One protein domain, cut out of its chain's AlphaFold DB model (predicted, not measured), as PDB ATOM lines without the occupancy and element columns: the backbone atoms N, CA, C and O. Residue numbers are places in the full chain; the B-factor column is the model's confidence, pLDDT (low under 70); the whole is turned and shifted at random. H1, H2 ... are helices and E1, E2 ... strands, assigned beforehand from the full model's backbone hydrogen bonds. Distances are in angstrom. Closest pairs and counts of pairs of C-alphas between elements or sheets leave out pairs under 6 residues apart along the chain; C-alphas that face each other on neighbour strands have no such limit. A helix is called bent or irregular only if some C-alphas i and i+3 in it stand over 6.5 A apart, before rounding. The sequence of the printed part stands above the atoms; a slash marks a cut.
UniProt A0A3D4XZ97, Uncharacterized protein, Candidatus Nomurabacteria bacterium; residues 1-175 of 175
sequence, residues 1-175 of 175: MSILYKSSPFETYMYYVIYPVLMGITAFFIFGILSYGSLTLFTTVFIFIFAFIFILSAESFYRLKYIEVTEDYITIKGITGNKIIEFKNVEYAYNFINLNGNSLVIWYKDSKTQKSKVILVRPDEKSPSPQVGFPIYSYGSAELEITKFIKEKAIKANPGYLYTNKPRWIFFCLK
ATOM      1  N   MET A   1      -1.170  -6.465  26.589       61.06
ATOM      2  CA  MET A   1      -1.516  -7.625  27.440       61.06
ATOM      3  C   MET A   1      -1.968  -8.763  26.547       61.06
ATOM      4  O   MET A   1      -2.750  -8.508  25.637       61.06
ATOM      5  N   SER A   2      -1.451  -9.971  26.760       80.75
ATOM      6  CA  SER A   2      -1.854 -11.171  26.022       80.75
ATOM      7  C   SER A   2      -3.140 -11.757  26.610       80.75
ATOM      8  O   SER A   2      -3.318 -11.821  27.825       80.75
ATOM      9  N   ILE A   3      -4.056 -12.165  25.734       83.31
ATOM     10  CA  ILE A   3      -5.262 -12.903  26.114       83.31
ATOM     11  C   ILE A   3      -4.867 -14.376  26.204       83.31
ATOM     12  O   ILE A   3      -4.375 -14.930  25.225       83.31
ATOM     13  N   LEU A   4      -5.069 -14.990  27.369       84.38
ATOM     14  CA  LEU A   4      -4.769 -16.407  27.601       84.38
ATOM     15  C   LEU A   4      -5.923 -17.303  27.164       84.38
ATOM     16  O   LEU A   4      -5.717 -18.426  26.722       84.38
ATOM     17  N   TYR A   5      -7.148 -16.801  27.301       84.81
ATOM     18  CA  TYR A   5      -8.343 -17.534  26.930       84.81
ATOM     19  C   TYR A   5      -9.473 -16.589  26.548       84.81
ATOM     20  O   TYR A   5      -9.624 -15.491  27.094       84.81
ATOM     21  N   LYS A   6     -10.311 -17.061  25.633       86.81
ATOM     22  CA  LYS A   6     -11.488 -16.369  25.136       86.81
ATOM     23  C   LYS A   6     -12.619 -17.384  25.006       86.81
ATOM     24  O   LYS A   6     -12.418 -18.463  24.467       86.81
ATOM     25  N   SER A   7     -13.795 -17.053  25.533       84.62
ATOM     26  CA  SER A   7     -15.011 -17.857  25.310       84.62
ATOM     27  C   SER A   7     -15.490 -17.748  23.861       84.62
ATOM     28  O   SER A   7     -15.145 -16.774  23.204       84.62
ATOM     29  N   SER A   8     -16.331 -18.659  23.369       82.62
ATOM     30  CA  SER A   8     -16.869 -18.558  22.002       82.62
ATOM     31  C   SER A   8     -17.809 -17.345  21.870       82.62
ATOM     32  O   SER A   8     -18.900 -17.350  22.460       82.62
ATOM     33  N   PRO A   9     -17.437 -16.275  21.127       81.38
ATOM     34  CA  PRO A   9     -18.350 -15.160  20.909       81.38
ATOM     35  C   PRO A   9     -19.537 -15.620  20.064       81.38
ATOM     36  O   PRO A   9     -20.669 -15.275  20.377       81.38
ATOM     37  N   PHE A  10     -19.288 -16.442  19.040       80.94
ATOM     38  CA  PHE A  10     -20.319 -16.951  18.145       80.94
ATOM     39  C   PHE A  10     -21.393 -17.723  18.910       80.94
ATOM     40  O   PHE A  10     -22.559 -17.355  18.825       80.94
ATOM     41  N   GLU A  11     -21.019 -18.712  19.726       78.62
ATOM     42  CA  GLU A  11     -22.003 -19.446  20.529       78.62
ATOM     43  C   GLU A  11     -22.731 -18.524  21.499       78.62
ATOM     44  O   GLU A  11     -23.954 -18.562  21.590       78.62
ATOM     45  N   THR A  12     -22.007 -17.643  22.191       82.75
ATOM     46  CA  THR A  12     -22.634 -16.734  23.155       82.75
ATOM     47  C   THR A  12     -23.689 -15.844  22.485       82.75
ATOM     48  O   THR A  12     -24.807 -15.728  22.988       82.75
ATOM     49  N   TYR A  13     -23.376 -15.261  21.324       82.69
ATOM     50  CA  TYR A  13     -24.309 -14.418  20.573       82.69
ATOM     51  C   TYR A  13     -25.433 -15.218  19.913       82.69
ATOM     52  O   TYR A  13     -26.571 -14.756  19.894       82.69
ATOM     53  N   MET A  14     -25.156 -16.430  19.431       82.25
ATOM     54  CA  MET A  14     -26.187 -17.323  18.901       82.25
ATOM     55  C   MET A  14     -27.224 -17.655  19.969       82.25
ATOM     56  O   MET A  14     -28.418 -17.582  19.699       82.25
ATOM     57  N   TYR A  15     -26.799 -17.920  21.206       81.50
ATOM     58  CA  TYR A  15     -27.719 -18.090  22.329       81.50
ATOM     59  C   TYR A  15     -28.519 -16.812  22.606       81.50
ATOM     60  O   TYR A  15     -29.712 -16.898  22.890       81.50
ATOM     61  N   TYR A  16     -27.903 -15.634  22.458       84.25
ATOM     62  CA  TYR A  16     -28.600 -14.352  22.587       84.25
ATOM     63  C   TYR A  16     -29.692 -14.106  21.542       84.25
ATOM     64  O   TYR A  16     -30.627 -13.366  21.829       84.25
ATOM     65  N   VAL A  17     -29.616 -14.742  20.372       85.62
ATOM     66  CA  VAL A  17     -30.625 -14.620  19.308       85.62
ATOM     67  C   VAL A  17     -31.632 -15.769  19.352       85.62
ATOM     68  O   VAL A  17     -32.840 -15.538  19.333       85.62
ATOM     69  N   ILE A  18     -31.153 -17.010  19.450       83.69
ATOM     70  CA  ILE A  18     -31.988 -18.215  19.385       83.69
ATOM     71  C   ILE A  18     -32.945 -18.287  20.573       83.69
ATOM     72  O   ILE A  18     -34.121 -18.584  20.378       83.69
ATOM     73  N   TYR A  19     -32.479 -18.010  21.795       82.69
ATOM     74  CA  TYR A  19     -33.333 -18.160  22.978       82.69
ATOM     75  C   TYR A  19     -34.540 -17.220  22.945       82.69
ATOM     76  O   TYR A  19     -35.646 -17.726  23.106       82.69
ATOM     77  N   PRO A  20     -34.405 -15.908  22.671       85.06
ATOM     78  CA  PRO A  20     -35.558 -15.022  22.544       85.06
ATOM     79  C   PRO A  20     -36.533 -15.446  21.444       85.06
ATOM     80  O   PRO A  20     -37.743 -15.352  21.638       85.06
ATOM     81  N   VAL A  21     -36.030 -15.955  20.314       86.88
ATOM     82  CA  VAL A  21     -36.884 -16.463  19.230       86.88
ATOM     83  C   VAL A  21     -37.671 -17.690  19.691       86.88
ATOM     84  O   VAL A  21     -38.893 -17.715  19.554       86.88
ATOM     85  N   LEU A  22     -37.006 -18.678  20.295       84.19
ATOM     86  CA  LEU A  22     -37.669 -19.867  20.843       84.19
ATOM     87  C   LEU A  22     -38.678 -19.497  21.933       84.19
ATOM     88  O   LEU A  22     -39.792 -20.011  21.937       84.19
ATOM     89  N   MET A  23     -38.321 -18.557  22.807       83.12
ATOM     90  CA  MET A  23     -39.206 -18.003  23.829       83.12
ATOM     91  C   MET A  23     -40.458 -17.372  23.216       83.12
ATOM     92  O   MET A  23     -41.563 -17.639  23.686       83.12
ATOM     93  N   GLY A  24     -40.303 -16.582  22.150       87.25
ATOM     94  CA  GLY A  24     -41.419 -15.989  21.415       87.25
ATOM     95  C   GLY A  24     -42.322 -17.042  20.774       87.25
ATOM     96  O   GLY A  24     -43.541 -16.963  20.906       87.25
ATOM     97  N   ILE A  25     -41.734 -18.069  20.154       87.19
ATOM     98  CA  ILE A  25     -42.473 -19.194  19.563       87.19
ATOM     99  C   ILE A  25     -43.263 -19.946  20.644       87.19
ATOM    100  O   ILE A  25     -44.457 -20.189  20.478       87.19
ATOM    101  N   THR A  26     -42.639 -20.279  21.777       83.88
ATOM    102  CA  THR A  26     -43.320 -20.946  22.896       83.88
ATOM    103  C   THR A  26     -44.458 -20.094  23.452       83.88
ATOM    104  O   THR A  26     -45.559 -20.605  23.648       83.88
ATOM    105  N   ALA A  27     -44.228 -18.796  23.665       86.38
ATOM    106  CA  ALA A  27     -45.260 -17.881  24.144       86.38
ATOM    107  C   ALA A  27     -46.437 -17.779  23.160       86.38
ATOM    108  O   ALA A  27     -47.588 -17.798  23.590       86.38
ATOM    109  N   PHE A  28     -46.162 -17.745  21.852       88.31
ATOM    110  CA  PHE A  28     -47.185 -17.754  20.807       88.31
ATOM    111  C   PHE A  28     -48.043 -19.026  20.851       88.31
ATOM    112  O   PHE A  28     -49.269 -18.935  20.825       88.31
ATOM    113  N   PHE A  29     -47.427 -20.206  20.990       84.56
ATOM    114  CA  PHE A  29     -48.171 -21.462  21.126       84.56
ATOM    115  C   PHE A  29     -49.025 -21.502  22.396       84.56
ATOM    116  O   PHE A  29     -50.192 -21.884  22.328       84.56
ATOM    117  N   ILE A  30     -48.480 -21.069  23.538       85.75
ATOM    118  CA  ILE A  30     -49.244 -20.976  24.790       85.75
ATOM    119  C   ILE A  30     -50.434 -20.030  24.608       85.75
ATOM    120  O   ILE A  30     -51.559 -20.395  24.942       85.75
ATOM    121  N   PHE A  31     -50.218 -18.849  24.028       87.12
ATOM    122  CA  PHE A  31     -51.283 -17.885  23.762       87.12
ATOM    123  C   PHE A  31     -52.366 -18.450  22.833       87.12
ATOM    124  O   PHE A  31     -53.555 -18.280  23.106       87.12
ATOM    125  N   GLY A  32     -51.976 -19.166  21.774       86.56
ATOM    126  CA  GLY A  32     -52.910 -19.833  20.866       86.56
ATOM    127  C   GLY A  32     -53.765 -20.889  21.570       86.56
ATOM    128  O   GLY A  32     -54.981 -20.912  21.386       86.56
ATOM    129  N   ILE A  33     -53.157 -21.707  22.436       86.44
ATOM    130  CA  ILE A  33     -53.875 -22.699  23.252       86.44
ATOM    131  C   ILE A  33     -54.848 -22.009  24.215       86.44
ATOM    132  O   ILE A  33     -55.982 -22.455  24.343       86.44
ATOM    133  N   LEU A  34     -54.437 -20.919  24.870       85.44
ATOM    134  CA  LEU A  34     -55.301 -20.184  25.799       85.44
ATOM    135  C   LEU A  34     -56.462 -19.465  25.094       85.44
ATOM    136  O   LEU A  34     -57.532 -19.333  25.680       85.44
ATOM    137  N   SER A  35     -56.252 -18.996  23.863       87.31
ATOM    138  CA  SER A  35     -57.240 -18.198  23.123       87.31
ATOM    139  C   SER A  35     -58.256 -19.048  22.360       87.31
ATOM    140  O   SER A  35     -59.408 -18.644  22.222       87.31
ATOM    141  N   TYR A  36     -57.837 -20.210  21.849       85.81
ATOM    142  CA  TYR A  36     -58.646 -21.026  20.934       85.81
ATOM    143  C   TYR A  36     -58.714 -22.510  21.316       85.81
ATOM    144  O   TYR A  36     -59.486 -23.261  20.721       85.81
ATOM    145  N   GLY A  37     -57.895 -22.960  22.266       79.00
ATOM    146  CA  GLY A  37     -57.815 -24.357  22.677       79.00
ATOM    147  C   GLY A  37     -58.763 -24.705  23.825       79.00
ATOM    148  O   GLY A  37     -59.180 -23.863  24.616       79.00
ATOM    149  N   SER A  38     -59.076 -25.994  23.954       83.44
ATOM    150  CA  SER A  38     -59.770 -26.526  25.126       83.44
ATOM    151  C   SER A  38     -58.782 -26.756  26.273       83.44
ATOM    152  O   SER A  38     -57.818 -27.506  26.106       83.44
ATOM    153  N   LEU A  39     -59.052 -26.184  27.449       83.50
ATOM    154  CA  LEU A  39     -58.258 -26.390  28.669       83.50
ATOM    155  C   LEU A  39     -58.520 -27.767  29.296       83.50
ATOM    156  O   LEU A  39     -59.196 -27.911  30.311       83.50
ATOM    157  N   THR A  40     -57.970 -28.799  28.671       87.38
ATOM    158  CA  THR A  40     -57.907 -30.156  29.224       87.38
ATOM    159  C   THR A  40     -56.773 -30.292  30.244       87.38
ATOM    160  O   THR A  40     -55.830 -29.498  30.263       87.38
ATOM    161  N   LEU A  41     -56.808 -31.350  31.060       83.81
ATOM    162  CA  LEU A  41     -55.717 -31.673  31.987       83.81
ATOM    163  C   LEU A  41     -54.363 -31.782  31.260       83.81
ATOM    164  O   LEU A  41     -53.364 -31.245  31.730       83.81
ATOM    165  N   PHE A  42     -54.347 -32.413  30.082       83.75
ATOM    166  CA  PHE A  42     -53.141 -32.569  29.268       83.75
ATOM    167  C   PHE A  42     -52.554 -31.218  28.839       83.75
ATOM    168  O   PHE A  42     -51.370 -30.962  29.052       83.75
ATOM    169  N   THR A  43     -53.382 -30.320  28.298       84.81
ATOM    170  CA  THR A  43     -52.938 -28.981  27.872       84.81
ATOM    171  C   THR A  43     -52.448 -28.134  29.043       84.81
ATOM    172  O   THR A  43     -51.459 -27.418  28.905       84.81
ATOM    173  N   THR A  44     -53.074 -28.250  30.215       84.25
ATOM    174  CA  THR A  44     -52.644 -27.524  31.417       84.25
ATOM    175  C   THR A  44     -51.278 -28.010  31.897       84.25
ATOM    176  O   THR A  44     -50.381 -27.196  32.115       84.25
ATOM    177  N   VAL A  45     -51.075 -29.330  31.996       87.75
ATOM    178  CA  VAL A  45     -49.771 -29.919  32.357       87.75
ATOM    179  C   VAL A  45     -48.691 -29.508  31.356       87.75
ATOM    180  O   VAL A  45     -47.592 -29.126  31.757       87.75
ATOM    181  N   PHE A  46     -49.013 -29.516  30.062       84.56
ATOM    182  CA  PHE A  46     -48.103 -29.084  29.006       84.56
ATOM    183  C   PHE A  46     -47.654 -27.626  29.193       84.56
ATOM    184  O   PHE A  46     -46.455 -27.351  29.181       84.56
ATOM    185  N   ILE A  47     -48.586 -26.700  29.450       86.19
ATOM    186  CA  ILE A  47     -48.264 -25.286  29.710       86.19
ATOM    187  C   ILE A  47     -47.336 -25.148  30.924       86.19
ATOM    188  O   ILE A  47     -46.344 -24.426  30.843       86.19
ATOM    189  N   PHE A  48     -47.607 -25.857  32.026       85.75
ATOM    190  CA  PHE A  48     -46.758 -25.804  33.222       85.75
ATOM    191  C   PHE A  48     -45.336 -26.307  32.960       85.75
ATOM    192  O   PHE A  48     -44.377 -25.657  33.380       85.75
ATOM    193  N   ILE A  49     -45.181 -27.425  32.244       85.62
ATOM    194  CA  ILE A  49     -43.862 -27.966  31.888       85.62
ATOM    195  C   ILE A  49     -43.091 -26.959  31.031       85.62
ATOM    196  O   ILE A  49     -41.930 -26.665  31.320       85.62
ATOM    197  N   PHE A  50     -43.729 -26.385  30.009       83.12
ATOM    198  CA  PHE A  50     -43.076 -25.409  29.137       83.12
ATOM    199  C   PHE A  50     -42.739 -24.106  29.863       83.12
ATOM    200  O   PHE A  50     -41.641 -23.586  29.680       83.12
ATOM    201  N   ALA A  51     -43.620 -23.607  30.733       82.44
ATOM    202  CA  ALA A  51     -43.339 -22.443  31.573       82.44
ATOM    203  C   ALA A  51     -42.162 -22.704  32.528       82.44
ATOM    204  O   ALA A  51     -41.304 -21.842  32.710       82.44
ATOM    205  N   PHE A  52     -42.072 -23.907  33.097       81.94
ATOM    206  CA  PHE A  52     -40.948 -24.291  33.946       81.94
ATOM    207  C   PHE A  52     -39.630 -24.340  33.160       81.94
ATOM    208  O   PHE A  52     -38.648 -23.716  33.563       81.94
ATOM    209  N   ILE A  53     -39.613 -24.998  31.994       79.50
ATOM    210  CA  ILE A  53     -38.443 -25.030  31.098       79.50
ATOM    211  C   ILE A  53     -38.043 -23.613  30.670       79.50
ATOM    212  O   ILE A  53     -36.851 -23.295  30.615       79.50
ATOM    213  N   PHE A  54     -39.022 -22.746  30.407       78.31
ATOM    214  CA  PHE A  54     -38.803 -21.349  30.053       78.31
ATOM    215  C   PHE A  54     -38.065 -20.594  31.160       78.31
ATOM    216  O   PHE A  54     -37.062 -19.939  30.879       78.31
ATOM    217  N   ILE A  55     -38.516 -20.713  32.412       80.75
ATOM    218  CA  ILE A  55     -37.887 -20.050  33.566       80.75
ATOM    219  C   ILE A  55     -36.427 -20.495  33.712       80.75
ATOM    220  O   ILE A  55     -35.532 -19.652  33.798       80.75
ATOM    221  N   LEU A  56     -36.174 -21.805  33.652       75.12
ATOM    222  CA  LEU A  56     -34.819 -22.365  33.746       75.12
ATOM    223  C   LEU A  56     -33.902 -21.878  32.610       75.12
ATOM    224  O   LEU A  56     -32.723 -21.561  32.811       75.12
ATOM    225  N   SER A  57     -34.454 -21.794  31.401       74.88
ATOM    226  CA  SER A  57     -33.740 -21.337  30.207       74.88
ATOM    227  C   SER A  57     -33.428 -19.841  30.265       74.88
ATOM    228  O   SER A  57     -32.325 -19.420  29.907       74.88
ATOM    229  N   ALA A  58     -34.368 -19.033  30.758       78.44
ATOM    230  CA  ALA A  58     -34.196 -17.595  30.922       78.44
ATOM    231  C   ALA A  58     -33.082 -17.266  31.915       78.44
ATOM    232  O   ALA A  58     -32.229 -16.426  31.637       78.44
ATOM    233  N   GLU A  59     -33.026 -17.958  33.048       75.56
ATOM    234  CA  GLU A  59     -31.965 -17.744  34.031       75.56
ATOM    235  C   GLU A  59     -30.573 -18.029  33.450       75.56
ATOM    236  O   GLU A  59     -29.645 -17.224  33.604       75.56
ATOM    237  N   SER A  60     -30.446 -19.141  32.726       75.31
ATOM    238  CA  SER A  60     -29.209 -19.516  32.039       75.31
ATOM    239  C   SER A  60     -28.790 -18.452  31.022       75.31
ATOM    240  O   SER A  60     -27.618 -18.074  30.966       75.31
ATOM    241  N   PHE A  61     -29.752 -17.907  30.276       79.44
ATOM    242  CA  PHE A  61     -29.540 -16.822  29.322       79.44
ATOM    243  C   PHE A  61     -29.017 -15.539  29.982       79.44
ATOM    244  O   PHE A  61     -28.037 -14.953  29.516       79.44
ATOM    245  N   TYR A  62     -29.611 -15.110  31.100       82.94
ATOM    246  CA  TYR A  62     -29.178 -13.894  31.802       82.94
ATOM    247  C   TYR A  62     -27.758 -14.012  32.367       82.94
ATOM    248  O   TYR A  62     -26.999 -13.030  32.366       82.94
ATOM    249  N   ARG A  63     -27.398 -15.212  32.836       87.31
ATOM    250  CA  ARG A  63     -26.089 -15.529  33.421       87.31
ATOM    251  C   ARG A  63     -25.017 -15.774  32.368       87.31
ATOM    252  O   ARG A  63     -23.844 -15.563  32.673       87.31
ATOM    253  N   LEU A  64     -25.391 -16.177  31.153       88.06
ATOM    254  CA  LEU A  64     -24.453 -16.383  30.056       88.06
ATOM    255  C   LEU A  64     -23.723 -15.074  29.741       88.06
ATOM    256  O   LEU A  64     -24.365 -14.031  29.568       88.06
ATOM    257  N   LYS A  65     -22.389 -15.121  29.683       90.75
ATOM    258  CA  LYS A  65     -21.520 -13.992  29.333       90.75
ATOM    259  C   LYS A  65     -20.341 -14.437  28.479       90.75
ATOM    260  O   LYS A  65     -19.738 -15.478  28.725       90.75
ATOM    261  N   TYR A  66     -19.973 -13.569  27.542       90.62
ATOM    262  CA  TYR A  66     -18.721 -13.653  26.800       90.62
ATOM    263  C   TYR A  66     -17.599 -13.047  27.664       90.62
ATOM    264  O   TYR A  66     -17.736 -11.932  28.180       90.62
ATOM    265  N   ILE A  67     -16.511 -13.793  27.863       92.44
ATOM    266  CA  ILE A  67     -15.346 -13.391  28.653       92.44
ATOM    267  C   ILE A  67     -14.030 -13.498  27.874       92.44
ATOM    268  O   ILE A  67     -13.859 -14.337  26.988       92.44
ATOM    269  N   GLU A  68     -13.067 -12.686  28.294       91.81
ATOM    270  CA  GLU A  68     -11.646 -12.810  27.966       91.81
ATOM    271  C   GLU A  68     -10.852 -12.899  29.269       91.81
ATOM    272  O   GLU A  68     -11.075 -12.110  30.188       91.81
ATOM    273  N   VAL A  69      -9.940 -13.858  29.367       90.69
ATOM    274  CA  VAL A  69      -9.111 -14.083  30.553       90.69
ATOM    275  C   VAL A  69      -7.670 -13.715  30.231       90.69
ATOM    276  O   VAL A  69      -7.124 -14.106  29.197       90.69
ATOM    277  N   THR A  70      -7.068 -12.947  31.131       91.69
ATOM    278  CA  THR A  70      -5.662 -12.529  31.096       91.69
ATOM    279  C   THR A  70      -4.942 -13.045  32.342       91.69
ATOM    280  O   THR A  70      -5.564 -13.654  33.215       91.69
ATOM    281  N   GLU A  71      -3.638 -12.792  32.444       90.44
ATOM    282  CA  GLU A  71      -2.838 -13.152  33.625       90.44
ATOM    283  C   GLU A  71      -3.322 -12.496  34.928       90.44
ATOM    284  O   GLU A  71      -3.157 -13.082  36.005       90.44
ATOM    285  N   ASP A  72      -3.935 -11.313  34.826       91.81
ATOM    286  CA  ASP A  72      -4.237 -10.445  35.969       91.81
ATOM    287  C   ASP A  72      -5.732 -10.399  36.311       91.81
ATOM    288  O   ASP A  72      -6.116 -10.247  37.475       91.81
ATOM    289  N   TYR A  73      -6.599 -10.526  35.302       93.38
ATOM    290  CA  TYR A  73      -8.043 -10.398  35.478       93.38
ATOM    291  C   TYR A  73      -8.868 -11.102  34.395       93.38
ATOM    292  O   TYR A  73      -8.396 -11.440  33.304       93.38
ATOM    293  N   ILE A  74     -10.158 -11.255  34.694       94.25
ATOM    294  CA  ILE A  74     -11.199 -11.725  33.781       94.25
ATOM    295  C   ILE A  74     -12.009 -10.517  33.307       94.25
ATOM    296  O   ILE A  74     -12.503  -9.732  34.113       94.25
ATOM    297  N   THR A  75     -12.192 -10.365  32.002       94.62
ATOM    298  CA  THR A  75     -13.042  -9.325  31.412       94.62
ATOM    299  C   THR A  75     -14.342  -9.937  30.934       94.62
ATOM    300  O   THR A  75     -14.327 -10.738  30.008       94.62
ATOM    301  N   ILE A  76     -15.474  -9.522  31.497       92.81
ATOM    302  CA  ILE A  76     -16.789  -9.734  30.894       92.81
ATOM    303  C   ILE A  76     -16.993  -8.675  29.816       92.81
ATOM    304  O   ILE A  76     -16.942  -7.472  30.086       92.81
ATOM    305  N   LYS A  77     -17.275  -9.127  28.606       89.38
ATOM    306  CA  LYS A  77     -17.598  -8.272  27.473       89.38
ATOM    307  C   LYS A  77     -19.110  -8.119  27.393       89.38
ATOM    308  O   LYS A  77     -19.853  -9.099  27.448       89.38
ATOM    309  N   GLY A  78     -19.561  -6.879  27.299       82.06
ATOM    310  CA  GLY A  78     -20.972  -6.536  27.212       82.06
ATOM    311  C   GLY A  78     -21.206  -5.458  26.168       82.06
ATOM    312  O   GLY A  78     -20.292  -4.725  25.796       82.06
ATOM    313  N   ILE A  79     -22.456  -5.347  25.725       75.62
ATOM    314  CA  ILE A  79     -22.884  -4.347  24.737       75.62
ATOM    315  C   ILE A  79     -22.714  -2.927  25.303       75.62
ATOM    316  O   ILE A  79     -22.263  -2.027  24.609       75.62
ATOM    317  N   THR A  80     -23.015  -2.737  26.590       77.31
ATOM    318  CA  THR A  80     -22.937  -1.440  27.284       77.31
ATOM    319  C   THR A  80     -21.556  -1.147  27.882       77.31
ATOM    320  O   THR A  80     -21.421  -0.237  28.697       77.31
ATOM    321  N   GLY A  81     -20.539  -1.944  27.542       83.69
ATOM    322  CA  GLY A  81     -19.176  -1.802  28.047       83.69
ATOM    323  C   GLY A  81     -18.621  -3.066  28.701       83.69
ATOM    324  O   GLY A  81     -19.328  -4.036  28.982       83.69
ATOM    325  N   ASN A  82     -17.313  -3.032  28.947       90.19
ATOM    326  CA  ASN A  82     -16.574  -4.146  29.528       90.19
ATOM    327  C   ASN A  82     -16.532  -4.030  31.050       90.19
ATOM    328  O   ASN A  82     -16.359  -2.945  31.605       90.19
ATOM    329  N   LYS A  83     -16.641  -5.168  31.728       91.94
ATOM    330  CA  LYS A  83     -16.521  -5.263  33.180       91.94
ATOM    331  C   LYS A  83     -15.343  -6.149  33.544       91.94
ATOM    332  O   LYS A  83     -15.239  -7.265  33.056       91.94
ATOM    333  N   ILE A  84     -14.497  -5.663  34.443       94.00
ATOM    334  CA  ILE A  84     -13.322  -6.389  34.921       94.00
ATOM    335  C   ILE A  84     -13.655  -7.089  36.244       94.00
ATOM    336  O   ILE A  84     -14.290  -6.509  37.127       94.00
ATOM    337  N   ILE A  85     -13.230  -8.342  36.362       94.06
ATOM    338  CA  ILE A  85     -13.248  -9.152  37.574       94.06
ATOM    339  C   ILE A  85     -11.798  -9.504  37.896       94.06
ATOM    340  O   ILE A  85     -11.165 -10.301  37.207       94.06
ATOM    341  N   GLU A  86     -11.278  -8.914  38.962       94.19
ATOM    342  CA  GLU A  86      -9.984  -9.297  39.528       94.19
ATOM    343  C   GLU A  86     -10.086 -10.659  40.225       94.19
ATOM    344  O   GLU A  86     -11.092 -10.945  40.882       94.19
ATOM    345  N   PHE A  87      -9.028 -11.471  40.162       93.50
ATOM    346  CA  PHE A  87      -9.024 -12.810  40.764       93.50
ATOM    347  C   PHE A  87      -9.280 -12.811  42.276       93.50
ATOM    348  O   PHE A  87      -9.908 -13.737  42.782       93.50
ATOM    349  N   LYS A  88      -8.901 -11.741  42.991       92.81
ATOM    350  CA  LYS A  88      -9.196 -11.584  44.426       92.81
ATOM    351  C   LYS A  88     -10.697 -11.559  44.747       92.81
ATOM    352  O   LYS A  88     -11.097 -11.838  45.870       92.81
ATOM    353  N   ASN A  89     -11.528 -11.211  43.762       92.62
ATOM    354  CA  ASN A  89     -12.981 -11.138  43.896       92.62
ATOM    355  C   ASN A  89     -13.683 -12.418  43.426       92.62
ATOM    356  O   ASN A  89     -14.905 -12.506  43.531       92.62
ATOM    357  N   VAL A  90     -12.954 -13.394  42.882       91.75
ATOM    358  CA  VAL A  90     -13.525 -14.686  42.501       91.75
ATOM    359  C   VAL A  90     -13.763 -15.499  43.772       91.75
ATOM    360  O   VAL A  90     -12.859 -15.692  44.583       91.75
ATOM    361  N   GLU A  91     -15.002 -15.952  43.955       89.81
ATOM    362  CA  GLU A  91     -15.432 -16.718  45.130       89.81
ATOM    363  C   GLU A  91     -15.373 -18.223  44.868       89.81
ATOM    364  O   GLU A  91     -15.034 -18.988  45.766       89.81
ATOM    365  N   TYR A  92     -15.735 -18.652  43.655       87.31
ATOM    366  CA  TYR A  92     -15.753 -20.063  43.276       87.31
ATOM    367  C   TYR A  92     -15.807 -20.225  41.753       87.31
ATOM    368  O   TYR A  92     -16.555 -19.511  41.086       87.31
ATOM    369  N   ALA A  93     -15.067 -21.184  41.200       87.25
ATOM    370  CA  ALA A  93     -15.133 -21.552  39.787       87.25
ATOM    371  C   ALA A  93     -15.231 -23.074  39.620       87.25
ATOM    372  O   ALA A  93     -14.556 -23.820  40.329       87.25
ATOM    373  N   TYR A  94     -16.071 -23.546  38.697       83.25
ATOM    374  CA  TYR A  94     -16.204 -24.974  38.391       83.25
ATOM    375  C   TYR A  94     -16.753 -25.213  36.985       83.25
ATOM    376  O   TYR A  94     -17.333 -24.315  36.372       83.25
ATOM    377  N   ASN A  95     -16.608 -26.447  36.502       78.44
ATOM    378  CA  ASN A  95     -17.223 -26.874  35.252       78.44
ATOM    379  C   ASN A  95     -18.607 -27.446  35.499       78.44
ATOM    380  O   ASN A  95     -18.797 -28.319  36.341       78.44
ATOM    381  N   PHE A  96     -19.558 -26.973  34.715       75.69
ATOM    382  CA  PHE A  96     -20.891 -27.516  34.616       75.69
ATOM    383  C   PHE A  96     -21.008 -28.296  33.309       75.69
ATOM    384  O   PHE A  96     -20.934 -27.715  32.225       75.69
ATOM    385  N   ILE A  97     -21.174 -29.612  33.417       66.31
ATOM    386  CA  ILE A  97     -21.433 -30.474  32.264       66.31
ATOM    387  C   ILE A  97     -22.877 -30.237  31.830       66.31
ATOM    388  O   ILE A  97     -23.800 -30.363  32.635       66.31
ATOM    389  N   ASN A  98     -23.086 -29.914  30.561       59.81
ATOM    390  CA  ASN A  98     -24.408 -29.937  29.955       59.81
ATOM    391  C   ASN A  98     -24.396 -30.748  28.662       59.81
ATOM    392  O   ASN A  98     -23.348 -31.183  28.190       59.81
ATOM    393  N   LEU A  99     -25.585 -30.938  28.089       48.53
ATOM    394  CA  LEU A  99     -25.786 -31.695  26.850       48.53
ATOM    395  C   LEU A  99     -24.932 -31.182  25.673       48.53
ATOM    396  O   LEU A  99     -24.632 -31.950  24.770       48.53
ATOM    397  N   ASN A 100     -24.492 -29.919  25.719       48.50
ATOM    398  CA  ASN A 100     -23.691 -29.261  24.684       48.50
ATOM    399  C   ASN A 100     -22.225 -29.069  25.130       48.50
ATOM    400  O   ASN A 100     -21.573 -28.117  24.710       48.50
ATOM    401  N   GLY A 101     -21.724 -29.906  26.045       61.97
ATOM    402  CA  GLY A 101     -20.334 -29.896  26.515       61.97
ATOM    403  C   GLY A 101     -20.106 -29.235  27.882       61.97
ATOM    404  O   GLY A 101     -21.030 -28.972  28.656       61.97
ATOM    405  N   ASN A 102     -18.835 -28.977  28.200       70.25
ATOM    406  CA  ASN A 102     -18.424 -28.385  29.476       70.25
ATOM    407  C   ASN A 102     -18.601 -26.864  29.434       70.25
ATOM    408  O   ASN A 102     -17.981 -26.189  28.624       70.25
ATOM    409  N   SER A 103     -19.421 -26.302  30.314       78.56
ATOM    410  CA  SER A 103     -19.485 -24.856  30.555       78.56
ATOM    411  C   SER A 103     -18.720 -24.486  31.815       78.56
ATOM    412  O   SER A 103     -18.662 -25.262  32.761       78.56
ATOM    413  N   LEU A 104     -18.158 -23.287  31.848       85.25
ATOM    414  CA  LEU A 104     -17.489 -22.738  33.018       85.25
ATOM    415  C   LEU A 104     -18.461 -21.852  33.797       85.25
ATOM    416  O   LEU A 104     -19.164 -21.013  33.234       85.25
ATOM    417  N   VAL A 105     -18.476 -22.020  35.110       86.81
ATOM    418  CA  VAL A 105     -19.296 -21.247  36.037       86.81
ATOM    419  C   VAL A 105     -18.372 -20.484  36.953       86.81
ATOM    420  O   VAL A 105     -17.519 -21.090  37.600       86.81
ATOM    421  N   ILE A 106     -18.548 -19.169  37.032       89.94
ATOM    422  CA  ILE A 106     -17.731 -18.311  37.890       89.94
ATOM    423  C   ILE A 106     -18.654 -17.529  38.813       89.94
ATOM    424  O   ILE A 106     -19.482 -16.733  38.369       89.94
ATOM    425  N   TRP A 107     -18.474 -17.739  40.109       90.88
ATOM    426  CA  TRP A 107     -19.033 -16.918  41.168       90.88
ATOM    427  C   TRP A 107     -18.005 -15.870  41.564       90.88
ATOM    428  O   TRP A 107     -16.836 -16.185  41.799       90.88
ATOM    429  N   TYR A 108     -18.431 -14.618  41.642       91.31
ATOM    430  CA  TYR A 108     -17.562 -13.509  41.997       91.31
ATOM    431  C   TYR A 108     -18.324 -12.439  42.767       91.31
ATOM    432  O   TYR A 108     -19.527 -12.239  42.580       91.31
ATOM    433  N   LYS A 109     -17.605 -11.701  43.603       91.69
ATOM    434  CA  LYS A 109     -18.127 -10.536  44.301       91.69
ATOM    435  C   LYS A 109     -18.006  -9.310  43.401       91.69
ATOM    436  O   LYS A 109     -16.924  -8.954  42.941       91.69
ATOM    437  N   ASP A 110     -19.124  -8.656  43.118       90.19
ATOM    438  CA  ASP A 110     -19.131  -7.415  42.347       90.19
ATOM    439  C   ASP A 110     -18.406  -6.305  43.122       90.19
ATOM    440  O   ASP A 110     -18.789  -5.998  44.248       90.19
ATOM    441  N   SER A 111     -17.384  -5.681  42.533       86.88
ATOM    442  CA  SER A 111     -16.599  -4.647  43.217       86.88
ATOM    443  C   SER A 111     -17.417  -3.404  43.582       86.88
ATOM    444  O   SER A 111     -17.157  -2.795  44.618       86.88
ATOM    445  N   LYS A 112     -18.433  -3.058  42.780       87.56
ATOM    446  CA  LYS A 112     -19.301  -1.895  43.014       87.56
ATOM    447  C   LYS A 112     -20.381  -2.208  44.039       87.56
ATOM    448  O   LYS A 112     -20.609  -1.421  44.947       87.56
ATOM    449  N   THR A 113     -21.066  -3.343  43.890       88.56
ATOM    450  CA  THR A 113     -22.234  -3.658  44.734       88.56
ATOM    451  C   THR A 113     -21.910  -4.539  45.933       88.56
ATOM    452  O   THR A 113     -22.785  -4.757  46.762       88.56
ATOM    453  N   GLN A 114     -20.704  -5.104  46.006       87.31
ATOM    454  CA  GLN A 114     -20.273  -6.078  47.018       87.31
ATOM    455  C   GLN A 114     -21.182  -7.319  47.121       87.31
ATOM    456  O   GLN A 114     -21.126  -8.060  48.100       87.31
ATOM    457  N   LYS A 115     -22.001  -7.572  46.093       88.25
ATOM    458  CA  LYS A 115     -22.922  -8.713  46.023       88.25
ATOM    459  C   LYS A 115     -22.281  -9.839  45.225       88.25
ATOM    460  O   LYS A 115     -21.654  -9.574  44.198       88.25
ATOM    461  N   SER A 116     -22.487 -11.072  45.679       88.44
ATOM    462  CA  SER A 116     -22.114 -12.268  44.924       88.44
ATOM    463  C   SER A 116     -22.959 -12.345  43.652       88.44
ATOM    464  O   SER A 116     -24.177 -12.153  43.685       88.44
ATOM    465  N   LYS A 117     -22.298 -12.562  42.520       90.00
ATOM    466  CA  LYS A 117     -22.891 -12.737  41.196       90.00
ATOM    467  C   LYS A 117     -22.321 -13.998  40.578       90.00
ATOM    468  O   LYS A 117     -21.179 -14.368  40.841       90.00
ATOM    469  N   VAL A 118     -23.109 -14.623  39.716       88.69
ATOM    470  CA  VAL A 118     -22.696 -15.801  38.962       88.69
ATOM    471  C   VAL A 118     -22.767 -15.505  37.473       88.69
ATOM    472  O   VAL A 118     -23.691 -14.836  37.003       88.69
ATOM    473  N   ILE A 119     -21.769 -15.982  36.740       90.56
ATOM    474  CA  ILE A 119     -21.768 -15.994  35.282       90.56
ATOM    475  C   ILE A 119     -21.558 -17.414  34.779       90.56
ATOM    476  O   ILE A 119     -20.827 -18.206  35.378       90.56
ATOM    477  N   LEU A 120     -22.215 -17.699  33.665       88.19
ATOM    478  CA  LEU A 120     -22.050 -18.903  32.875       88.19
ATOM    479  C   LEU A 120     -21.249 -18.542  31.625       88.19
ATOM    480  O   LEU A 120     -21.496 -17.513  30.997       88.19
ATOM    481  N   VAL A 121     -20.287 -19.381  31.273       87.56
ATOM    482  CA  VAL A 121     -19.339 -19.134  30.191       87.56
ATOM    483  C   VAL A 121     -19.230 -20.388  29.337       87.56
ATOM    484  O   VAL A 121     -18.999 -21.482  29.852       87.56
ATOM    485  N   ARG A 122     -19.373 -20.221  28.023       82.50
ATOM    486  CA  ARG A 122     -19.151 -21.285  27.041       82.50
ATOM    487  C   ARG A 122     -17.708 -21.229  26.537       82.50
ATOM    488  O   ARG A 122     -17.308 -20.179  26.027       82.50
ATOM    489  N   PRO A 123     -16.901 -22.282  26.724       72.06
ATOM    490  CA  PRO A 123     -15.566 -22.308  26.152       72.06
ATOM    491  C   PRO A 123     -15.595 -22.308  24.634       72.06
ATOM    492  O   PRO A 123     -16.549 -22.773  24.031       72.06
ATOM    493  N   ASP A 124     -14.558 -21.721  24.035       70.38
ATOM    494  CA  ASP A 124     -14.314 -21.849  22.600       70.38
ATOM    495  C   ASP A 124     -13.981 -23.314  22.286       70.38
ATOM    496  O   ASP A 124     -13.182 -23.916  23.006       70.38
ATOM    497  N   GLU A 125     -14.573 -23.877  21.230       60.31
ATOM    498  CA  GLU A 125     -14.376 -25.266  20.780       60.31
ATOM    499  C   GLU A 125     -12.898 -25.597  20.510       60.31
ATOM    500  O   GLU A 125     -12.494 -26.758  20.536       60.31
ATOM    501  N   LYS A 126     -12.066 -24.572  20.280       53.75
ATOM    502  CA  LYS A 126     -10.608 -24.704  20.117       53.75
ATOM    503  C   LYS A 126      -9.848 -24.908  21.424       53.75
ATOM    504  O   LYS A 126      -8.674 -25.270  21.385       53.75
ATOM    505  N   SER A 127     -10.471 -24.637  22.571       49.06
ATOM    506  CA  SER A 127      -9.887 -25.001  23.860       49.06
ATOM    507  C   SER A 127      -9.943 -26.520  23.963       49.06
ATOM    508  O   SER A 127     -11.035 -27.062  23.793       49.06
ATOM    509  N   PRO A 128      -8.825 -27.221  24.221       45.28
ATOM    510  CA  PRO A 128      -8.828 -28.672  24.320       45.28
ATOM    511  C   PRO A 128      -9.777 -29.090  25.444       45.28
ATOM    512  O   PRO A 128      -9.439 -29.081  26.626       45.28
ATOM    513  N   SER A 129     -11.015 -29.427  25.085       46.84
ATOM    514  CA  SER A 129     -11.891 -30.145  25.986       46.84
ATOM    515  C   SER A 129     -11.256 -31.521  26.145       46.84
ATOM    516  O   SER A 129     -10.967 -32.151  25.120       46.84
ATOM    517  N   PRO A 130     -11.035 -32.019  27.370       44.59
ATOM    518  CA  PRO A 130     -10.721 -33.425  27.532       44.59
ATOM    519  C   PRO A 130     -11.845 -34.195  26.838       44.59
ATOM    520  O   PRO A 130     -13.015 -34.026  27.183       44.59
ATOM    521  N   GLN A 131     -11.497 -34.925  25.777       39.62
ATOM    522  CA  GLN A 131     -12.435 -35.701  24.977       39.62
ATOM    523  C   GLN A 131     -13.015 -36.785  25.886       39.62
ATOM    524  O   GLN A 131     -12.440 -37.857  26.044       39.62
ATOM    525  N   VAL A 132     -14.133 -36.488  26.539       40.59
ATOM    526  CA  VAL A 132     -14.901 -37.489  27.266       40.59
ATOM    527  C   VAL A 132     -16.007 -37.914  26.319       40.59
ATOM    528  O   VAL A 132     -17.027 -37.236  26.191       40.59
ATOM    529  N   GLY A 133     -15.779 -39.023  25.613       35.22
ATOM    530  CA  GLY A 133     -16.867 -39.762  24.982       35.22
ATOM    531  C   GLY A 133     -17.962 -39.991  26.024       35.22
ATOM    532  O   GLY A 133     -17.651 -40.403  27.137       35.22
ATOM    533  N   PHE A 134     -19.198 -39.617  25.684       41.09
ATOM    534  CA  PHE A 134     -20.434 -39.802  26.458       41.09
ATOM    535  C   PHE A 134     -20.265 -40.105  27.965       41.09
ATOM    536  O   PHE A 134     -20.142 -41.275  28.331       41.09
ATOM    537  N   PRO A 135     -20.374 -39.126  28.883       42.56
ATOM    538  CA  PRO A 135     -20.478 -39.441  30.296       42.56
ATOM    539  C   PRO A 135     -21.942 -39.385  30.731       42.56
ATOM    540  O   PRO A 135     -22.454 -38.371  31.204       42.56
ATOM    541  N   ILE A 136     -22.611 -40.527  30.616       38.75
ATOM    542  CA  ILE A 136     -23.679 -40.877  31.548       38.75
ATOM    543  C   ILE A 136     -22.979 -41.052  32.912       38.75
ATOM    544  O   ILE A 136     -22.262 -42.022  33.125       38.75
ATOM    545  N   TYR A 137     -23.121 -40.066  33.801       34.41
ATOM    546  CA  TYR A 137     -22.752 -40.130  35.226       34.41
ATOM    547  C   TYR A 137     -21.295 -40.493  35.593       34.41
ATOM    548  O   TYR A 137     -21.075 -41.375  36.420       34.41
ATOM    549  N   SER A 138     -20.285 -39.760  35.109       32.81
ATOM    550  CA  SER A 138     -18.961 -39.786  35.759       32.81
ATOM    551  C   SER A 138     -18.750 -38.550  36.642       32.81
ATOM    552  O   SER A 138     -18.496 -37.437  36.183       32.81
ATOM    553  N   TYR A 139     -18.853 -38.757  37.958       35.84
ATOM    554  CA  TYR A 139     -18.290 -37.874  38.982       35.84
ATOM    555  C   TYR A 139     -16.764 -37.837  38.796       35.84
ATOM    556  O   TYR A 139     -16.031 -38.622  39.388       35.84
ATOM    557  N   GLY A 140     -16.292 -36.976  37.896       39.50
ATOM    558  CA  GLY A 140     -14.874 -36.895  37.544       39.50
ATOM    559  C   GLY A 140     -14.597 -36.370  36.140       39.50
ATOM    560  O   GLY A 140     -13.580 -36.735  35.558       39.50
ATOM    561  N   SER A 141     -15.476 -35.539  35.566       50.09
ATOM    562  CA  SER A 141     -15.169 -34.854  34.308       50.09
ATOM    563  C   SER A 141     -13.867 -34.074  34.463       50.09
ATOM    564  O   SER A 141     -13.776 -33.206  35.337       50.09
ATOM    565  N   ALA A 142     -12.881 -34.389  33.625       59.25
ATOM    566  CA  ALA A 142     -11.603 -33.702  33.614       59.25
ATOM    567  C   ALA A 142     -11.828 -32.184  33.544       59.25
ATOM    568  O   ALA A 142     -12.585 -31.666  32.717       59.25
ATOM    569  N   GLU A 143     -11.238 -31.481  34.505       68.56
ATOM    570  CA  GLU A 143     -11.421 -30.051  34.650       68.56
ATOM    571  C   GLU A 143     -10.780 -29.320  33.460       68.56
ATOM    572  O   GLU A 143      -9.600 -29.512  33.193       68.56
ATOM    573  N   LEU A 144     -11.549 -28.485  32.744       75.12
ATOM    574  CA  LEU A 144     -11.032 -27.566  31.729       75.12
ATOM    575  C   LEU A 144      -9.814 -26.797  32.266       75.12
ATOM    576  O   LEU A 144      -9.858 -26.257  33.375       75.12
ATOM    577  N   GLU A 145      -8.762 -26.687  31.454       79.38
ATOM    578  CA  GLU A 145      -7.512 -26.011  31.829       79.38
ATOM    579  C   GLU A 145      -7.747 -24.572  32.295       79.38
ATOM    580  O   GLU A 145      -7.169 -24.130  33.286       79.38
ATOM    581  N   ILE A 146      -8.668 -23.860  31.641       83.00
ATOM    582  CA  ILE A 146      -9.031 -22.497  32.030       83.00
ATOM    583  C   ILE A 146      -9.652 -22.428  33.429       83.00
ATOM    584  O   ILE A 146      -9.397 -21.490  34.182       83.00
ATOM    585  N   THR A 147     -10.444 -23.427  33.810       86.19
ATOM    586  CA  THR A 147     -11.062 -23.490  35.137       86.19
ATOM    587  C   THR A 147      -9.988 -23.704  36.186       86.19
ATOM    588  O   THR A 147      -9.946 -22.959  37.165       86.19
ATOM    589  N   LYS A 148      -9.049 -24.623  35.928       85.69
ATOM    590  CA  LYS A 148      -7.877 -24.839  36.783       85.69
ATOM    591  C   LYS A 148      -7.052 -23.556  36.932       85.69
ATOM    592  O   LYS A 148      -6.758 -23.155  38.055       85.69
ATOM    593  N   PHE A 149      -6.769 -22.865  35.829       89.06
ATOM    594  CA  PHE A 149      -6.050 -21.590  35.833       89.06
ATOM    595  C   PHE A 149      -6.751 -20.528  36.697       89.06
ATOM    596  O   PHE A 149      -6.127 -19.917  37.568       89.06
ATOM    597  N   ILE A 150      -8.062 -20.337  36.513       90.06
ATOM    598  CA  ILE A 150      -8.846 -19.373  37.299       90.06
ATOM    599  C   ILE A 150      -8.828 -19.745  38.783       90.06
ATOM    600  O   ILE A 150      -8.646 -18.859  39.618       90.06
ATOM    601  N   LYS A 151      -8.986 -21.030  39.124       89.38
ATOM    602  CA  LYS A 151      -8.903 -21.505  40.512       89.38
ATOM    603  C   LYS A 151      -7.550 -21.185  41.128       89.38
ATOM    604  O   LYS A 151      -7.506 -20.615  42.211       89.38
ATOM    605  N   GLU A 152      -6.454 -21.519  40.452       90.56
ATOM    606  CA  GLU A 152      -5.100 -21.284  40.964       90.56
ATOM    607  C   GLU A 152      -4.834 -19.796  41.207       90.56
ATOM    608  O   GLU A 152      -4.307 -19.420  42.259       90.56
ATOM    609  N   LYS A 153      -5.239 -18.934  40.270       93.06
ATOM    610  CA  LYS A 153      -5.126 -17.477  40.419       93.06
ATOM    611  C   LYS A 153      -6.010 -16.948  41.548       93.06
ATOM    612  O   LYS A 153      -5.548 -16.133  42.346       93.06
ATOM    613  N   ALA A 154      -7.247 -17.428  41.655       91.00
ATOM    614  CA  ALA A 154      -8.175 -17.029  42.706       91.00
ATOM    615  C   ALA A 154      -7.701 -17.476  44.096       91.00
ATOM    616  O   ALA A 154      -7.716 -16.669  45.014       91.00
ATOM    617  N   ILE A 155      -7.199 -18.704  44.252       89.44
ATOM    618  CA  ILE A 155      -6.650 -19.212  45.520       89.44
ATOM    619  C   ILE A 155      -5.460 -18.363  45.977       89.44
ATOM    620  O   ILE A 155      -5.369 -18.015  47.153       89.44
ATOM    621  N   LYS A 156      -4.563 -17.991  45.054       90.44
ATOM    622  CA  LYS A 156      -3.411 -17.130  45.368       90.44
ATOM    623  C   LYS A 156      -3.829 -15.715  45.778       90.44
ATOM    624  O   LYS A 156      -3.188 -15.120  46.637       90.44
ATOM    625  N   ALA A 157      -4.875 -15.171  45.158       90.50
ATOM    626  CA  ALA A 157      -5.302 -13.786  45.356       90.50
ATOM    627  C   ALA A 157      -6.377 -13.604  46.446       90.50
ATOM    628  O   ALA A 157      -6.563 -12.490  46.935       90.50
ATOM    629  N   ASN A 158      -7.108 -14.662  46.805       85.06
ATOM    630  CA  ASN A 158      -8.246 -14.632  47.718       85.06
ATOM    631  C   ASN A 158      -8.134 -15.744  48.782       85.06
ATOM    632  O   ASN A 158      -8.538 -16.882  48.528       85.06
ATOM    633  N   PRO A 159      -7.698 -15.419  50.014       81.00
ATOM    634  CA  PRO A 159      -7.683 -16.366  51.134       81.00
ATOM    635  C   PRO A 159      -9.070 -16.953  51.454       81.00
ATOM    636  O   PRO A 159      -9.186 -18.056  51.982       81.00
ATOM    637  N   GLY A 160     -10.138 -16.222  51.108       78.19
ATOM    638  CA  GLY A 160     -11.535 -16.613  51.290       78.19
ATOM    639  C   GLY A 160     -12.041 -17.674  50.307       78.19
ATOM    640  O   GLY A 160     -13.130 -18.212  50.508       78.19
ATOM    641  N   TYR A 161     -11.279 -18.000  49.257       78.12
ATOM    642  CA  TYR A 161     -11.718 -18.885  48.172       78.12
ATOM    643  C   TYR A 161     -12.150 -20.278  48.671       78.12
ATOM    644  O   TYR A 161     -13.196 -20.796  48.280       78.12
ATOM    645  N   LEU A 162     -11.397 -20.862  49.611       65.75
ATOM    646  CA  LEU A 162     -11.652 -22.210  50.145       65.75
ATOM    647  C   LEU A 162     -12.850 -22.285  51.107       65.75
ATOM    648  O   LEU A 162     -13.418 -23.359  51.299       65.75
ATOM    649  N   TYR A 163     -13.281 -21.159  51.681       63.38
ATOM    650  CA  TYR A 163     -14.396 -21.124  52.635       63.38
ATOM    651  C   TYR A 163     -15.771 -21.182  51.950       63.38
ATOM    652  O   TYR A 163     -16.788 -21.424  52.599       63.38
ATOM    653  N   THR A 164     -15.817 -21.020  50.623       59.50
ATOM    654  CA  THR A 164     -17.061 -20.992  49.834       59.50
ATOM    655  C   THR A 164     -17.451 -22.375  49.285       59.50
ATOM    656  O   THR A 164     -18.276 -22.477  48.380       59.50
ATOM    657  N   ASN A 165     -16.913 -23.456  49.862       52.38
ATOM    658  CA  ASN A 165     -17.048 -24.842  49.394       52.38
ATOM    659  C   ASN A 165     -18.426 -25.488  49.681       52.38
ATOM    660  O   ASN A 165     -18.526 -26.677  49.984       52.38
ATOM    661  N   LYS A 166     -19.519 -24.714  49.623       52.25
ATOM    662  CA  LYS A 166     -20.874 -25.286  49.642       52.25
ATOM    663  C   LYS A 166     -21.190 -25.794  48.233       52.25
ATOM    664  O   LYS A 166     -21.047 -25.010  47.293       52.25
ATOM    665  N   PRO A 167     -21.658 -27.038  48.052       49.47
ATOM    666  CA  PRO A 167     -22.055 -27.532  46.741       49.47
ATOM    667  C   PRO A 167     -23.268 -26.734  46.240       49.47
ATOM    668  O   PRO A 167     -24.417 -27.043  46.537       49.47
ATOM    669  N   ARG A 168     -23.028 -25.672  45.458       56.75
ATOM    670  CA  ARG A 168     -24.068 -24.835  44.824       56.75
ATOM    671  C   ARG A 168     -24.668 -25.476  43.560       56.75
ATOM    672  O   ARG A 168     -25.184 -24.773  42.702       56.75
ATOM    673  N   TRP A 169     -24.613 -26.806  43.451       47.50
ATOM    674  CA  TRP A 169     -24.953 -27.572  42.245       47.50
ATOM    675  C   TRP A 169     -26.469 -27.532  41.990       47.50
ATOM    676  O   TRP A 169     -26.908 -27.504  40.849       47.50
ATOM    677  N   ILE A 170     -27.252 -27.437  43.071       42.34
ATOM    678  CA  ILE A 170     -28.723 -27.386  43.066       42.34
ATOM    679  C   ILE A 170     -29.265 -25.954  42.892       42.34
ATOM    680  O   ILE A 170     -30.420 -25.762  42.529       42.34
ATOM    681  N   PHE A 171     -28.433 -24.926  43.082       43.31
ATOM    682  CA  PHE A 171     -28.873 -23.525  43.067       43.31
ATOM    683  C   PHE A 171     -28.479 -22.777  41.795       43.31
ATOM    684  O   PHE A 171     -28.432 -21.548  41.777       43.31
ATOM    685  N   PHE A 172     -28.249 -23.504  40.700       46.28
ATOM    686  CA  PHE A 172     -28.286 -22.872  39.386       46.28
ATOM    687  C   PHE A 172     -29.659 -22.291  39.053       46.28
ATOM    688  O   PHE A 172     -29.692 -21.396  38.221       46.28
ATOM    689  N   CYS A 173     -30.707 -22.779  39.734       38.97
ATOM    690  CA  CYS A 173     -32.107 -22.424  39.518       38.97
ATOM    691  C   CYS A 173     -32.686 -21.423  40.543       38.97
ATOM    692  O   CYS A 173     -33.803 -20.946  40.380       38.97
ATOM    693  N   LEU A 174     -31.998 -21.179  41.670       35.91
ATOM    694  CA  LEU A 174     -32.548 -20.428  42.808       35.91
ATOM    695  C   LEU A 174     -31.437 -19.749  43.630       35.91
ATOM    696  O   LEU A 174     -30.940 -20.315  44.607       35.91
ATOM    697  N   LYS A 175     -31.051 -18.527  43.250       34.66
ATOM    698  CA  LYS A 175     -30.605 -17.461  44.170       34.66
ATOM    699  C   LYS A 175     -30.423 -16.136  43.449       34.66
ATOM    700  O   LYS A 175     -29.785 -16.159  42.370       34.66
TER     701      LYS A 175
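This is residues 1 to 175 of the 175 residues of an uncharacterized protein of Candidatus Nomurabacteria bacterium (UniProt A0A3D4XZ97). Two small sheets, E4 E5 E6 and E1 E2 E3, make a head with H3 covering one face of the larger sheet, E4 E5 E6, and from this head a long helical hairpin of H1 and H2 runs away as an arm, the tip of which, residues 35 to 42, sticks out. Short H4 follows H3 at the head, and a long looping stretch with no named element, residues 122 to 144, joins E6 to H3. The printed part has 175 residues, with four named helices and six named strands in the order H1 H2 E1 E2 E3 E4 E5 E6 H3 H4. Both sheets are antiparallel, in the orders E4 E5 E6 and E1 E2 E3, and the class is mixed, helices and strands. The whole is only just compact, close to loose, with a radius of gyration of the C-alphas of 18.8 A, and its elongated outline spans 61 by 39 by 32 A.

The larger sheet is made of E4, residues 90 to 98, E5, residues 101 to 109, and E6, residues 116 to 121; it is a meander, each strand the antiparallel neighbour of the one before. It is only just strongly twisted, its C-alphas lying up to 4.2 A off the best plane. E4 and E5 form a hairpin, with N 96 and O 103 within hydrogen-bond range at 2.7 A. E5 and E6 form another, with N 104 and O 121 at 2.8 A. H3, residues 145 to 157, is on this sheet in two layers, a helix on one face of a sheet. Its height over the sheet is 8.6 A. It lies over E4 and runs along the strands, at 10 degrees to E4 on the local plane; their closest C-alphas are those of Val 90 and Ala 154, 5.8 A. H4, residues 161 to 164, only grazes the sheet. H3 and H4 only just touch, with 3 pairs of C-alphas within 8 A, only at the corner, through residues 154 to 155 of H3; the closest C-alphas are those of Ile 155 and Tyr 161, 5.7 A. The second sheet, also a meander, holds E1, residues 66 to 69, E2, residues 73 to 77, and E3, residues 83 to 86. E1 and E2 form a hairpin, with N 75 and O 68 at 2.8 A, and so do E2 and E3, with N 85 and O 74 at 2.7 A. Residues 5 to 6 pair with residues 68 to 69 of E1, antiparallel. H3 is on this sheet too. E3 and E4 meet only through their link. H1, residues 9 to 36, only grazes the second sheet with its residues 9 to 13. H2, residues 41 to 63, only grazes the larger sheet with its residues 60 to 63; its closest C-alpha pair to E6 is Arg 63 and Ile 119, 4.7 A. H1 and H2, a helical hairpin, touch at a shallow tilt of 24 degrees, opposite ways, with the C-alphas of Ile 30 and Ile 47 closest at 6.6 A. H1 and H3 are apart. Each O i to N i+4 pair is within hydrogen-bond range in H2 and H3, and 23 of 24 in H1; H4 is too short for such a pair, and its one O i to N i+3 pair is not within range.

E4 is 22.5 A from first to last C-alpha, E5 26.4 A and E6 16.5 A. H3 spans 18.4 A. H1 is 40.7 A long, from C-alpha 9 at (-18.350, -15.160, 20.909) to C-alpha 36 at (-58.646, -21.026, 20.934), and is neither bent nor irregular, but only just: C-alphas 16 and 19 are 6.1 A apart. H2 is 33.8 A long. H4 ends at C-alpha 164, at (-17.061, -20.992, 49.834).

The two C-alphas farthest apart are those of Met 1 and Ser 38, 61.3 A. The printed part has no cut. The link from E6 to H3, 23 residues, is long. Mean pLDDT of the printed part is 77.2, and residue 1 and residues 97 to 101, 125 to 143 and 162 to 175 are under 70.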